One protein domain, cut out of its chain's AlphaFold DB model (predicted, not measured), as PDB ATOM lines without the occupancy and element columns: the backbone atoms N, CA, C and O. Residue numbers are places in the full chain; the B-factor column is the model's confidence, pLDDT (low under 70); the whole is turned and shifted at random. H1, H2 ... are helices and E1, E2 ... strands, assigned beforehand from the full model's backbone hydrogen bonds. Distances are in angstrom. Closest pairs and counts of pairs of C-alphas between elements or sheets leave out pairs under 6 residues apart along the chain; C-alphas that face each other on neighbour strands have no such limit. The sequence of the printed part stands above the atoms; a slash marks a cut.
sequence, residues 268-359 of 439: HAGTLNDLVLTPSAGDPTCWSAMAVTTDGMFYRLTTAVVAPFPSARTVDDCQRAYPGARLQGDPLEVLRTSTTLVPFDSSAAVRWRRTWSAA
ATOM      1  N   HIS A 268      68.855  62.367   1.586       78.00
ATOM      2  CA  HIS A 268      70.025  61.900   0.844       78.00
ATOM      3  C   HIS A 268      69.631  60.753  -0.099       78.00
ATOM      4  O   HIS A 268      68.887  59.861   0.299       78.00
ATOM      5  N   ALA A 269      70.108  60.787  -1.348       76.25
ATOM      6  CA  ALA A 269      69.738  59.792  -2.355       76.25
ATOM      7  C   ALA A 269      70.155  58.368  -1.959       76.25
ATOM      8  O   ALA A 269      69.438  57.417  -2.269       76.25
ATOM      9  N   GLY A 270      71.276  58.249  -1.243       85.19
ATOM     10  CA  GLY A 270      71.911  56.981  -0.912       85.19
ATOM     11  C   GLY A 270      72.913  56.544  -1.984       85.19
ATOM     12  O   GLY A 270      73.465  57.370  -2.714       85.19
ATOM     13  N   THR A 271      73.180  55.244  -2.066       89.31
ATOM     14  CA  THR A 271      74.121  54.646  -3.019       89.31
ATOM     15  C   THR A 271      73.514  54.549  -4.414       89.31
ATOM     16  O   THR A 271      72.337  54.230  -4.545       89.31
ATOM     17  N   LEU A 272      74.314  54.778  -5.460       92.06
ATOM     18  CA  LEU A 272      73.924  54.518  -6.849       92.06
ATOM     19  C   LEU A 272      74.054  53.026  -7.163       92.06
ATOM     20  O   LEU A 272      75.169  52.514  -7.213       92.06
ATOM     21  N   ASN A 273      72.926  52.360  -7.400       92.81
ATOM     22  CA  ASN A 273      72.867  50.928  -7.701       92.81
ATOM     23  C   ASN A 273      72.894  50.650  -9.205       92.81
ATOM     24  O   ASN A 273      73.496  49.676  -9.648       92.81
ATOM     25  N   ASP A 274      72.223  51.490  -9.995       95.12
ATOM     26  CA  ASP A 274      72.132  51.334 -11.447       95.12
ATOM     27  C   ASP A 274      71.833  52.673 -12.125       95.12
ATOM     28  O   ASP A 274      71.237  53.584 -11.538       95.12
ATOM     29  N   LEU A 275      72.237  52.780 -13.384       96.44
ATOM     30  CA  LEU A 275      71.976  53.915 -14.248       96.44
ATOM     31  C   LEU A 275      71.521  53.406 -15.614       96.44
ATOM     32  O   LEU A 275      72.312  52.870 -16.387       96.44
ATOM     33  N   VAL A 276      70.249  53.628 -15.931       97.56
ATOM     34  CA  VAL A 276      69.686  53.263 -17.233       97.56
ATOM     35  C   VAL A 276      69.758  54.454 -18.169       97.56
ATOM     36  O   VAL A 276      69.263  55.533 -17.836       97.56
ATOM     37  N   LEU A 277      70.324  54.253 -19.359       97.62
ATOM     38  CA  LEU A 277      70.395  55.275 -20.402       97.62
ATOM     39  C   LEU A 277      69.604  54.843 -21.629       97.62
ATOM     40  O   LEU A 277      69.574  53.675 -22.016       97.62
ATOM     41  N   THR A 278      68.928  55.792 -22.265       95.81
ATOM     42  CA  THR A 278      68.255  55.555 -23.544       95.81
ATOM     43  C   THR A 278      68.364  56.806 -24.409       95.81
ATOM     44  O   THR A 278      67.906  57.870 -23.971       95.81
ATOM     45  N   PRO A 279      68.965  56.710 -25.609       95.50
ATOM     46  CA  PRO A 279      69.064  57.846 -26.512       95.50
ATOM     47  C   PRO A 279      67.707  58.145 -27.145       95.50
ATOM     48  O   PRO A 279      66.848  57.265 -27.272       95.50
ATOM     49  N   SER A 280      67.538  59.379 -27.600       93.44
ATOM     50  CA  SER A 280      66.480  59.702 -28.552       93.44
ATOM     51  C   SER A 280      66.738  59.044 -29.907       93.44
ATOM     52  O   SER A 280      67.884  58.892 -30.335       93.44
ATOM     53  N   ALA A 281      65.661  58.687 -30.611       93.19
ATOM     54  CA  ALA A 281      65.744  58.055 -31.922       93.19
ATOM     55  C   ALA A 281      66.530  58.932 -32.911       93.19
ATOM     56  O   ALA A 281      66.162  60.084 -33.167       93.19
ATOM     57  N   GLY A 282      67.609  58.393 -33.484       94.88
ATOM     58  CA  GLY A 282      68.421  59.125 -34.453       94.88
ATOM     59  C   GLY A 282      69.366  60.171 -33.859       94.88
ATOM     60  O   GLY A 282      70.030  60.877 -34.621       94.88
ATOM     61  N   ASP A 283      69.439  60.312 -32.535       95.31
ATOM     62  CA  ASP A 283      70.121  61.439 -31.903       95.31
ATOM     63  C   ASP A 283      71.075  61.004 -30.782       95.31
ATOM     64  O   ASP A 283      70.658  60.833 -29.634       95.31
ATOM     65  N   PRO A 284      72.385  60.902 -31.066       96.31
ATOM     66  CA  PRO A 284      73.378  60.568 -30.052       96.31
ATOM     67  C   PRO A 284      73.665  61.737 -29.093       96.31
ATOM     68  O   PRO A 284      74.510  61.606 -28.211       96.31
ATOM     69  N   THR A 285      73.013  62.895 -29.237       96.00
ATOM     70  CA  THR A 285      73.280  64.093 -28.418       96.00
ATOM     71  C   THR A 285      72.221  64.369 -27.352       96.00
ATOM     72  O   THR A 285      72.466  65.199 -26.480       96.00
ATOM     73  N   CYS A 286      71.088  63.663 -27.372       95.25
ATOM     74  CA  CYS A 286      70.003  63.825 -26.404       95.25
ATOM     75  C   CYS A 286      69.563  62.475 -25.842       95.25
ATOM     76  O   CYS A 286      69.230  61.554 -26.586       95.25
ATOM     77  N   TRP A 287      69.560  62.372 -24.516       95.88
ATOM     78  CA  TRP A 287      69.365  61.117 -23.800       95.88
ATOM     79  C   TRP A 287      68.389  61.289 -22.646       95.88
ATOM     80  O   TRP A 287      68.310  62.346 -22.018       95.88
ATOM     81  N   SER A 288      67.677  60.212 -22.344       95.00
ATOM     82  CA  SER A 288      66.983  60.031 -21.073       95.00
ATOM     83  C   SER A 288      67.834  59.158 -20.160       95.00
ATOM     84  O   SER A 288      68.479  58.212 -20.623       95.00
ATOM     85  N   ALA A 289      67.836  59.491 -18.875       96.94
ATOM     86  CA  ALA A 289      68.528  58.746 -17.837       96.94
ATOM     87  C   ALA A 289      67.573  58.418 -16.687       96.94
ATOM     88  O   ALA A 289      66.688  59.213 -16.360       96.94
ATOM     89  N   MET A 290      67.782  57.264 -16.061       96.81
ATOM     90  CA  MET A 290      67.129  56.876 -14.814       96.81
ATOM     91  C   MET A 290      68.186  56.387 -13.833       96.81
ATOM     92  O   MET A 290      68.819  55.359 -14.073       96.81
ATOM     93  N   ALA A 291      68.385  57.128 -12.748       96.38
ATOM     94  CA  ALA A 291      69.263  56.734 -11.657       96.38
ATOM     95  C   ALA A 291      68.459  55.947 -10.617       96.38
ATOM     96  O   ALA A 291      67.454  56.445 -10.102       96.38
ATOM     97  N   VAL A 292      68.913  54.732 -10.323       95.62
ATOM     98  CA  VAL A 292      68.381  53.882  -9.257       95.62
ATOM     99  C   VAL A 292      69.280  54.035  -8.041       95.62
ATOM    100  O   VAL A 292      70.474  53.738  -8.115       95.62
ATOM    101  N   THR A 293      68.713  54.494  -6.929       93.19
ATOM    102  CA  THR A 293      69.461  54.697  -5.682       93.19
ATOM    103  C   THR A 293      68.764  54.079  -4.477       93.19
ATOM    104  O   THR A 293      67.534  53.975  -4.458       93.19
ATOM    105  N   THR A 294      69.542  53.685  -3.467       90.06
ATOM    106  CA  THR A 294      69.019  53.220  -2.174       90.06
ATOM    107  C   THR A 294      69.795  53.779  -0.990       90.06
ATOM    108  O   THR A 294      71.015  53.885  -1.032       90.06
ATOM    109  N   ASP A 295      69.100  54.110   0.096       85.81
ATOM    110  CA  ASP A 295      69.694  54.509   1.381       85.81
ATOM    111  C   ASP A 295      69.445  53.473   2.495       85.81
ATOM    112  O   ASP A 295      69.469  53.802   3.680       85.81
ATOM    113  N   GLY A 296      69.168  52.220   2.113       80.44
ATOM    114  CA  GLY A 296      68.840  51.116   3.020       80.44
ATOM    115  C   GLY A 296      67.366  51.063   3.436       80.44
ATOM    116  O   GLY A 296      66.840  49.968   3.635       80.44
ATOM    117  N   MET A 297      66.679  52.209   3.492       88.00
ATOM    118  CA  MET A 297      65.251  52.295   3.829       88.00
ATOM    119  C   MET A 297      64.371  52.464   2.596       88.00
ATOM    120  O   MET A 297      63.278  51.898   2.538       88.00
ATOM    121  N   PHE A 298      64.834  53.229   1.611       90.69
ATOM    122  CA  PHE A 298      64.069  53.561   0.419       90.69
ATOM    123  C   PHE A 298      64.751  53.049  -0.847       90.69
ATOM    124  O   PHE A 298      65.972  53.110  -0.994       90.69
ATOM    125  N   TYR A 299      63.929  52.589  -1.783       93.44
ATOM    126  CA  TYR A 299      64.270  52.480  -3.195       93.44
ATOM    127  C   TYR A 299      63.828  53.774  -3.880       93.44
ATOM    128  O   TYR A 299      62.684  54.207  -3.705       93.44
ATOM    129  N   ARG A 300      64.722  54.403  -4.646       93.88
ATOM    130  CA  ARG A 300      64.429  55.636  -5.383       93.88
ATOM    131  C   ARG A 300      64.793  55.502  -6.846       93.88
ATOM    132  O   ARG A 300      65.878  55.041  -7.195       93.88
ATOM    133  N   LEU A 301      63.902  56.014  -7.681       95.94
ATOM    134  CA  LEU A 301      64.099  56.154  -9.109       95.94
ATOM    135  C   LEU A 301      64.020  57.636  -9.468       95.94
ATOM    136  O   LEU A 301      62.968  58.257  -9.306       95.94
ATOM    137  N   THR A 302      65.119  58.199  -9.965       95.81
ATOM    138  CA  THR A 302      65.185  59.608 -10.368       95.81
ATOM    139  C   THR A 302      65.471  59.727 -11.858       95.81
ATOM    140  O   THR A 302      66.454  59.187 -12.366       95.81
ATOM    141  N   THR A 303      64.623  60.459 -12.572       96.44
ATOM    142  CA  THR A 303      64.733  60.675 -14.017       96.44
ATOM    143  C   THR A 303      65.541  61.926 -14.350       96.44
ATOM    144  O   THR A 303      65.493  62.941 -13.647       96.44
ATOM    145  N   ALA A 304      66.249  61.887 -15.476       95.81
ATOM    146  CA  ALA A 304      66.998  63.019 -16.006       95.81
ATOM    147  C   ALA A 304      66.936  63.089 -17.537       95.81
ATOM    148  O   ALA A 304      66.772  62.077 -18.223       95.81
ATOM    149  N   VAL A 305      67.134  64.295 -18.066       95.56
ATOM    150  CA  VAL A 305      67.538  64.524 -19.458       95.56
ATOM    151  C   VAL A 305      69.031  64.811 -19.471       95.56
ATOM    152  O   VAL A 305      69.526  65.598 -18.660       95.56
ATOM    153  N   VAL A 306      69.746  64.178 -20.396       96.62
ATOM    154  CA  VAL A 306      71.200  64.268 -20.505       96.62
ATOM    155  C   VAL A 306      71.582  64.724 -21.907       96.62
ATOM    156  O   VAL A 306      71.132  64.165 -22.907       96.62
ATOM    157  N   ALA A 307      72.433  65.742 -21.965       96.62
ATOM    158  CA  ALA A 307      73.102  66.215 -23.164       96.62
ATOM    159  C   ALA A 307      74.602  65.901 -23.020       96.62
ATOM    160  O   ALA A 307      75.320  66.650 -22.351       96.62
ATOM    161  N   PRO A 308      75.105  64.792 -23.600       95.75
ATOM    162  CA  PRO A 308      76.462  64.300 -23.332       95.75
ATOM    163  C   PRO A 308      77.567  65.226 -23.846       95.75
ATOM    164  O   PRO A 308      78.721  65.090 -23.449       95.75
ATOM    165  N   PHE A 309      77.217  66.145 -24.748       95.25
ATOM    166  CA  PHE A 309      78.117  67.117 -25.358       95.25
ATOM    167  C   PHE A 309      77.487  68.517 -25.261       95.25
ATOM    168  O   PHE A 309      77.000  69.043 -26.265       95.25
ATOM    169  N   PRO A 310      77.473  69.139 -24.064       90.31
ATOM    170  CA  PRO A 310      76.746  70.387 -23.812       90.31
ATOM    171  C   PRO A 310      77.244  71.577 -24.649       90.31
ATOM    172  O   PRO A 310      76.513  72.542 -24.838       90.31
ATOM    173  N   SER A 311      78.469  71.507 -25.184       91.44
ATOM    174  CA  SER A 311      79.016  72.491 -26.125       91.44
ATOM    175  C   SER A 311      78.395  72.417 -27.523       91.44
ATOM    176  O   SER A 311      78.427  73.402 -28.252       91.44
ATOM    177  N   ALA A 312      77.873  71.251 -27.916       89.56
ATOM    178  CA  ALA A 312      77.217  71.042 -29.205       89.56
ATOM    179  C   ALA A 312      75.699  71.217 -29.097       89.56
ATOM    180  O   ALA A 312      75.072  71.759 -30.006       89.56
ATOM    181  N   ARG A 313      75.107  70.747 -27.994       90.50
ATOM    182  CA  ARG A 313      73.669  70.837 -27.750       90.50
ATOM    183  C   ARG A 313      73.383  70.864 -26.262       90.50
ATOM    184  O   ARG A 313      73.894  70.023 -25.531       90.50
ATOM    185  N   THR A 314      72.561  71.809 -25.821       91.94
ATOM    186  CA  THR A 314      72.222  71.944 -24.400       91.94
ATOM    187  C   THR A 314      71.058  71.036 -24.006       91.94
ATOM    188  O   THR A 314      70.293  70.566 -24.854       91.94
ATOM    189  N   VAL A 315      70.873  70.817 -22.702       92.06
ATOM    190  CA  VAL A 315      69.714  70.063 -22.197       92.06
ATOM    191  C   VAL A 315      68.386  70.756 -22.534       92.06
ATOM    192  O   VAL A 315      67.416  70.080 -22.877       92.06
ATOM    193  N   ASP A 316      68.351  72.089 -22.528       89.50
ATOM    194  CA  ASP A 316      67.150  72.854 -22.885       89.50
ATOM    195  C   ASP A 316      66.807  72.680 -24.383       89.50
ATOM    196  O   ASP A 316      65.635  72.602 -24.762       89.50
ATOM    197  N   ASP A 317      67.816  72.544 -25.254       89.94
ATOM    198  CA  ASP A 317      67.604  72.201 -26.667       89.94
ATOM    199  C   ASP A 317      67.072  70.780 -26.839       89.94
ATOM    200  O   ASP A 317      66.219  70.543 -27.698       89.94
ATOM    201  N   CYS A 318      67.548  69.832 -26.028       90.06
ATOM    202  CA  CYS A 318      66.997  68.482 -26.007       90.06
ATOM    203  C   CYS A 318      65.525  68.496 -25.581       90.06
ATOM    204  O   CYS A 318      64.699  67.910 -26.265       90.06
ATOM    205  N   GLN A 319      65.141  69.221 -24.534       86.50
ATOM    206  CA  GLN A 319      63.739  69.257 -24.095       86.50
ATOM    207  C   GLN A 319      62.804  69.920 -25.120       86.50
ATOM    208  O   GLN A 319      61.697  69.437 -25.350       86.50
ATOM    209  N   ARG A 320      63.249  70.997 -25.784       85.94
ATOM    210  CA  ARG A 320      62.437  71.703 -26.795       85.94
ATOM    211  C   ARG A 320      62.271  70.932 -28.103       85.94
ATOM    212  O   ARG A 320      61.274  71.110 -28.799       85.94
ATOM    213  N   ALA A 321      63.257  70.120 -28.475       83.31
ATOM    214  CA  ALA A 321      63.315  69.521 -29.806       83.31
ATOM    215  C   ALA A 321      62.398  68.304 -30.011       83.31
ATOM    216  O   ALA A 321      62.197  67.905 -31.160       83.31
ATOM    217  N   TYR A 322      61.843  67.736 -28.937       77.19
ATOM    218  CA  TYR A 322      61.053  66.502 -28.965       77.19
ATOM    219  C   TYR A 322      59.613  66.726 -28.477       77.19
ATOM    220  O   TYR A 322      59.269  66.269 -27.394       77.19
ATOM    221  N   PRO A 323      58.745  67.393 -29.264       54.09
ATOM    222  CA  PRO A 323      57.386  67.771 -28.861       54.09
ATOM    223  C   PRO A 323      56.381  66.601 -28.727       54.09
ATOM    224  O   PRO A 323      55.182  66.847 -28.619       54.09
ATOM    225  N   GLY A 324      56.834  65.345 -28.786       51.97
ATOM    226  CA  GLY A 324      55.983  64.157 -28.653       51.97
ATOM    227  C   GLY A 324      56.682  62.908 -28.103       51.97
ATOM    228  O   GLY A 324      56.107  61.833 -28.190       51.97
ATOM    229  N   ALA A 325      57.898  63.025 -27.554       54.97
ATOM    230  CA  ALA A 325      58.711  61.867 -27.160       54.97
ATOM    231  C   ALA A 325      59.040  61.841 -25.656       54.97
ATOM    232  O   ALA A 325      58.818  62.815 -24.929       54.97
ATOM    233  N   ARG A 326      59.673  60.742 -25.213       59.50
ATOM    234  CA  ARG A 326      60.150  60.458 -23.834       59.50
ATOM    235  C   ARG A 326      60.919  61.598 -23.135       59.50
ATOM    236  O   ARG A 326      61.082  61.566 -21.915       59.50
ATOM    237  N   LEU A 327      61.426  62.578 -23.885       62.03
ATOM    238  CA  LEU A 327      62.178  63.719 -23.355       62.03
ATOM    239  C   LEU A 327      61.315  64.917 -22.937       62.03
ATOM    240  O   LEU A 327      61.798  65.738 -22.154       62.03
ATOM    241  N   GLN A 328      60.066  65.023 -23.400       65.69
ATOM    242  CA  GLN A 328      59.179  66.131 -23.025       65.69
ATOM    243  C   GLN A 328      58.320  65.808 -21.800       65.69
ATOM    244  O   GLN A 328      58.216  66.639 -20.903       65.69
ATOM    245  N   GLY A 329      57.746  64.603 -21.741       75.94
ATOM    246  CA  GLY A 329      57.039  64.093 -20.562       75.94
ATOM    247  C   GLY A 329      57.964  63.322 -19.623       75.94
ATOM    248  O   GLY A 329      59.043  62.875 -20.027       75.94
ATOM    249  N   ASP A 330      57.547  63.146 -18.371       87.06
ATOM    250  CA  ASP A 330      58.256  62.296 -17.417       87.06
ATOM    251  C   ASP A 330      57.443  61.030 -17.105       87.06
ATOM    252  O   ASP A 330      56.292  61.154 -16.693       87.06
ATOM    253  N   PRO A 331      58.004  59.814 -17.269       89.94
ATOM    254  CA  PRO A 331      57.255  58.584 -17.012       89.94
ATOM    255  C   PRO A 331      56.777  58.467 -15.558       89.94
ATOM    256  O   PRO A 331      55.792  57.780 -15.308       89.94
ATOM    257  N   LEU A 332      57.428  59.144 -14.608       93.50
ATOM    258  CA  LEU A 332      57.039  59.112 -13.199       93.50
ATOM    259  C   LEU A 332      55.905  60.084 -12.871       93.50
ATOM    260  O   LEU A 332      55.341  59.991 -11.789       93.50
ATOM    261  N   GLU A 333      55.543  60.998 -13.775       91.38
ATOM    262  CA  GLU A 333      54.537  62.037 -13.527       91.38
ATOM    263  C   GLU A 333      53.168  61.490 -13.117       91.38
ATOM    264  O   GLU A 333      52.482  62.102 -12.299       91.38
ATOM    265  N   VAL A 334      52.798  60.326 -13.644       88.81
ATOM    266  CA  VAL A 334      51.520  59.665 -13.347       88.81
ATOM    267  C   VAL A 334      51.472  59.047 -11.945       88.81
ATOM    268  O   VAL A 334      50.390  58.727 -11.454       88.81
ATOM    269  N   LEU A 335      52.620  58.882 -11.279       90.38
ATOM    270  CA  LEU A 335      52.696  58.309  -9.938       90.38
ATOM    271  C   LEU A 335      52.441  59.396  -8.892       90.38
ATOM    272  O   LEU A 335      53.169  60.389  -8.823       90.38
ATOM    273  N   ARG A 336      51.441  59.169  -8.030       84.88
ATOM    274  CA  ARG A 336      51.015  60.123  -6.985       84.88
ATOM    275  C   ARG A 336      52.131  60.477  -6.002       84.88
ATOM    276  O   ARG A 336      52.162  61.589  -5.494       84.88
ATOM    277  N   THR A 337      53.035  59.535  -5.741       86.00
ATOM    278  CA  THR A 337      54.178  59.702  -4.834       86.00
ATOM    279  C   THR A 337      55.423  60.260  -5.531       86.00
ATOM    280  O   THR A 337      56.463  60.405  -4.890       86.00
ATOM    281  N   SER A 338      55.350  60.587  -6.829       91.38
ATOM    282  CA  SER A 338      56.449  61.266  -7.519       91.38
ATOM    283  C   SER A 338      56.519  62.749  -7.151       91.38
ATOM    284  O   SER A 338      55.504  63.413  -6.943       91.38
ATOM    285  N   THR A 339      57.730  63.297  -7.115       91.62
ATOM    286  CA  THR A 339      57.982  64.710  -6.809       91.62
ATOM    287  C   THR A 339      59.014  65.309  -7.759       91.62
ATOM    288  O   THR A 339      59.875  64.601  -8.282       91.62
ATOM    289  N   THR A 340      58.938  66.621  -7.986       90.12
ATOM    290  CA  THR A 340      59.965  67.399  -8.702       90.12
ATOM    291  C   THR A 340      61.143  67.785  -7.806       90.12
ATOM    292  O   THR A 340      62.152  68.293  -8.295       90.12
ATOM    293  N   LEU A 341      61.042  67.536  -6.496       87.69
ATOM    294  CA  LEU A 341      62.151  67.678  -5.561       87.69
ATOM    295  C   LEU A 341      63.094  66.482  -5.727       87.69
ATOM    296  O   LEU A 341      62.774  65.353  -5.357       87.69
ATOM    297  N   VAL A 342      64.250  66.732  -6.331       89.50
ATOM    298  CA  VAL A 342      65.245  65.711  -6.684       89.50
ATOM    299  C   VAL A 342      66.497  65.851  -5.813       89.50
ATOM    300  O   VAL A 342      66.864  66.970  -5.454       89.50
ATOM    301  N   PRO A 343      67.178  64.745  -5.465       85.81
ATOM    302  CA  PRO A 343      68.292  64.770  -4.517       85.81
ATOM    303  C   PRO A 343      69.643  65.125  -5.151       85.81
ATOM    304  O   PRO A 343      70.659  65.017  -4.476       85.81
ATOM    305  N   PHE A 344      69.674  65.519  -6.428       89.75
ATOM    306  CA  PHE A 344      70.899  65.697  -7.208       89.75
ATOM    307  C   PHE A 344      70.982  67.074  -7.862       89.75
ATOM    308  O   PHE A 344      69.982  67.621  -8.337       89.75
ATOM    309  N   ASP A 345      72.204  67.582  -7.998       88.38
ATOM    310  CA  ASP A 345      72.451  68.848  -8.681       88.38
ATOM    311  C   ASP A 345      72.368  68.718 -10.201       88.38
ATOM    312  O   ASP A 345      72.948  67.816 -10.821       88.38
ATOM    313  N   SER A 346      71.679  69.676 -10.821       91.19
ATOM    314  CA  SER A 346      71.672  69.828 -12.276       91.19
ATOM    315  C   SER A 346      72.932  70.544 -12.773       91.19
ATOM    316  O   SER A 346      73.629  71.243 -12.038       91.19
ATOM    317  N   SER A 347      73.235  70.377 -14.055       91.44
ATOM    318  CA  SER A 347      74.357  71.021 -14.738       91.44
ATOM    319  C   SER A 347      73.991  71.364 -16.181       91.44
ATOM    320  O   SER A 347      72.880  71.092 -16.633       91.44
ATOM    321  N   ALA A 348      74.942  71.918 -16.936       90.31
ATOM    322  CA  ALA A 348      74.770  72.132 -18.373       90.31
ATOM    323  C   ALA A 348      74.542  70.824 -19.161       90.31
ATOM    324  O   ALA A 348      73.945  70.869 -20.231       90.31
ATOM    325  N   ALA A 349      75.006  69.679 -18.640       93.75
ATOM    326  CA  ALA A 349      74.903  68.369 -19.289       93.75
ATOM    327  C   ALA A 349      73.757  67.496 -18.752       93.75
ATOM    328  O   ALA A 349      73.334  66.572 -19.435       93.75
ATOM    329  N   VAL A 350      73.257  67.756 -17.540       95.75
ATOM    330  CA  VAL A 350      72.253  66.909 -16.872       95.75
ATOM    331  C   VAL A 350      71.179  67.784 -16.244       95.75
ATOM    332  O   VAL A 350      71.492  68.643 -15.419       95.75
ATOM    333  N   ARG A 351      69.914  67.542 -16.592       95.12
ATOM    334  CA  ARG A 351      68.751  68.132 -15.918       95.12
ATOM    335  C   ARG A 351      67.921  67.029 -15.289       95.12
ATOM    336  O   ARG A 351      67.290  66.248 -15.997       95.12
ATOM    337  N   TRP A 352      67.908  66.991 -13.967       94.38
ATOM    338  CA  TRP A 352      67.035  66.106 -13.204       94.38
ATOM    339  C   TRP A 352      65.582  66.581 -13.292       94.38
ATOM    340  O   TRP A 352      65.334  67.782 -13.422       94.38
ATOM    341  N   ARG A 353      64.632  65.643 -13.276       93.62
ATOM    342  CA  ARG A 353      63.206  65.935 -13.475       93.62
ATOM    343  C   ARG A 353      62.362  65.531 -12.275       93.62
ATOM    344  O   ARG A 353      61.929  66.403 -11.528       93.62
ATOM    345  N   ARG A 354      62.108  64.234 -12.100       94.69
ATOM    346  CA  ARG A 354      61.253  63.713 -11.031       94.69
ATOM    347  C   ARG A 354      61.942  62.582 -10.288       94.69
ATOM    348  O   ARG A 354      62.747  61.852 -10.858       94.69
ATOM    349  N   THR A 355      61.595  62.437  -9.017       94.75
ATOM    350  CA  THR A 355      61.951  61.277  -8.202       94.75
ATOM    351  C   THR A 355      60.682  60.573  -7.763       94.75
ATOM    352  O   THR A 355      59.733  61.222  -7.325       94.75
ATOM    353  N   TRP A 356      60.681  59.251  -7.866       95.62
ATOM    354  CA  TRP A 356      59.725  58.370  -7.213       95.62
ATOM    355  C   TRP A 356      60.459  57.540  -6.163       95.62
ATOM    356  O   TRP A 356      61.610  57.154  -6.376       95.62
ATOM    357  N   SER A 357      59.810  57.277  -5.033       93.69
ATOM    358  CA  SER A 357      60.388  56.487  -3.951       93.69
ATOM    359  C   SER A 357      59.360  55.569  -3.313       93.69
ATOM    360  O   SER A 357      58.219  55.988  -3.112       93.69
ATOM    361  N   ALA A 358      59.800  54.382  -2.913       93.94
ATOM    362  CA  ALA A 358      59.029  53.446  -2.101       93.94
ATOM    363  C   ALA A 358      59.904  52.850  -0.997       93.94
ATOM    364  O   ALA A 358      61.137  52.845  -1.099       93.94
ATOM    365  N   ALA A 359      59.277  52.374   0.078       92.94
ATOM    366  CA  ALA A 359      60.015  51.719   1.148       92.94
ATOM    367  C   ALA A 359      60.577  50.385   0.638       92.94
ATOM    368  O   ALA A 359      59.877  49.597   0.005       92.94
TER     369      ALA A 359
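AT A GLANCE: This is residues 268 to 359 of the 439 residues of the protein "Metal-dependent hydrolase" of Gemmatimonas aurantiaca (UniProt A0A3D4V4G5). What is the picture? A long, twisted sheet has short helix H1 across one end, and a loop, residues 322 to 349, winds past E3 and E4. What builds it? The printed part has 92 residues with one named helix and four named strands, in the order E1, E2, E3, H1, E4; of the 48 residues in named elements 41 are in strands, the class is mostly strand, and the sheet, order E1 E2 E3 E4, is antiparallel. How compact? Compact, radius of gyration of the C-alphas 13.2 A, spans 39 by 25 by 19 A.

IN THESE COORDINATES: Which strands come first? E1, residues 271 to 280, spans 27.1 A from C-alpha 271 (74.121, 54.646, -3.019); E2, 283 to 294, 30.9 A; E3, 298 to 306, 24.6 A. What follows? H1 is 315 to 321; E4, 350 to 359, spans 26.6 A to C-alpha 359 (60.015, 51.719, 1.148).

HOW THE PARTS SIT: How do strands pair? Hairpins E1-E2 and E2-E3 form a meander, each strand the antiparallel neighbour of the one before. Within hydrogen-bond range are N 276 and O 290, N 289 and O 304, and, for antiparallel E3 and E4, N 301 and O 356, each 2.9 A. Where is H1? On the sheet, height 8.1 A, across the strands, 66 degrees to E2 on the local plane; closest C-alphas Cys 286 and Cys 318, 5.6 A. Every O i to N i+4 pair in H1 is within range.

THE WHOLE: How large? The farthest C-alphas, Ala 312 and Ala 359, are 39.9 A apart. Any cut or weakness? The printed part has no cut; the link H1 to E4 is long, and residues 323 to 328 have pLDDT under 70.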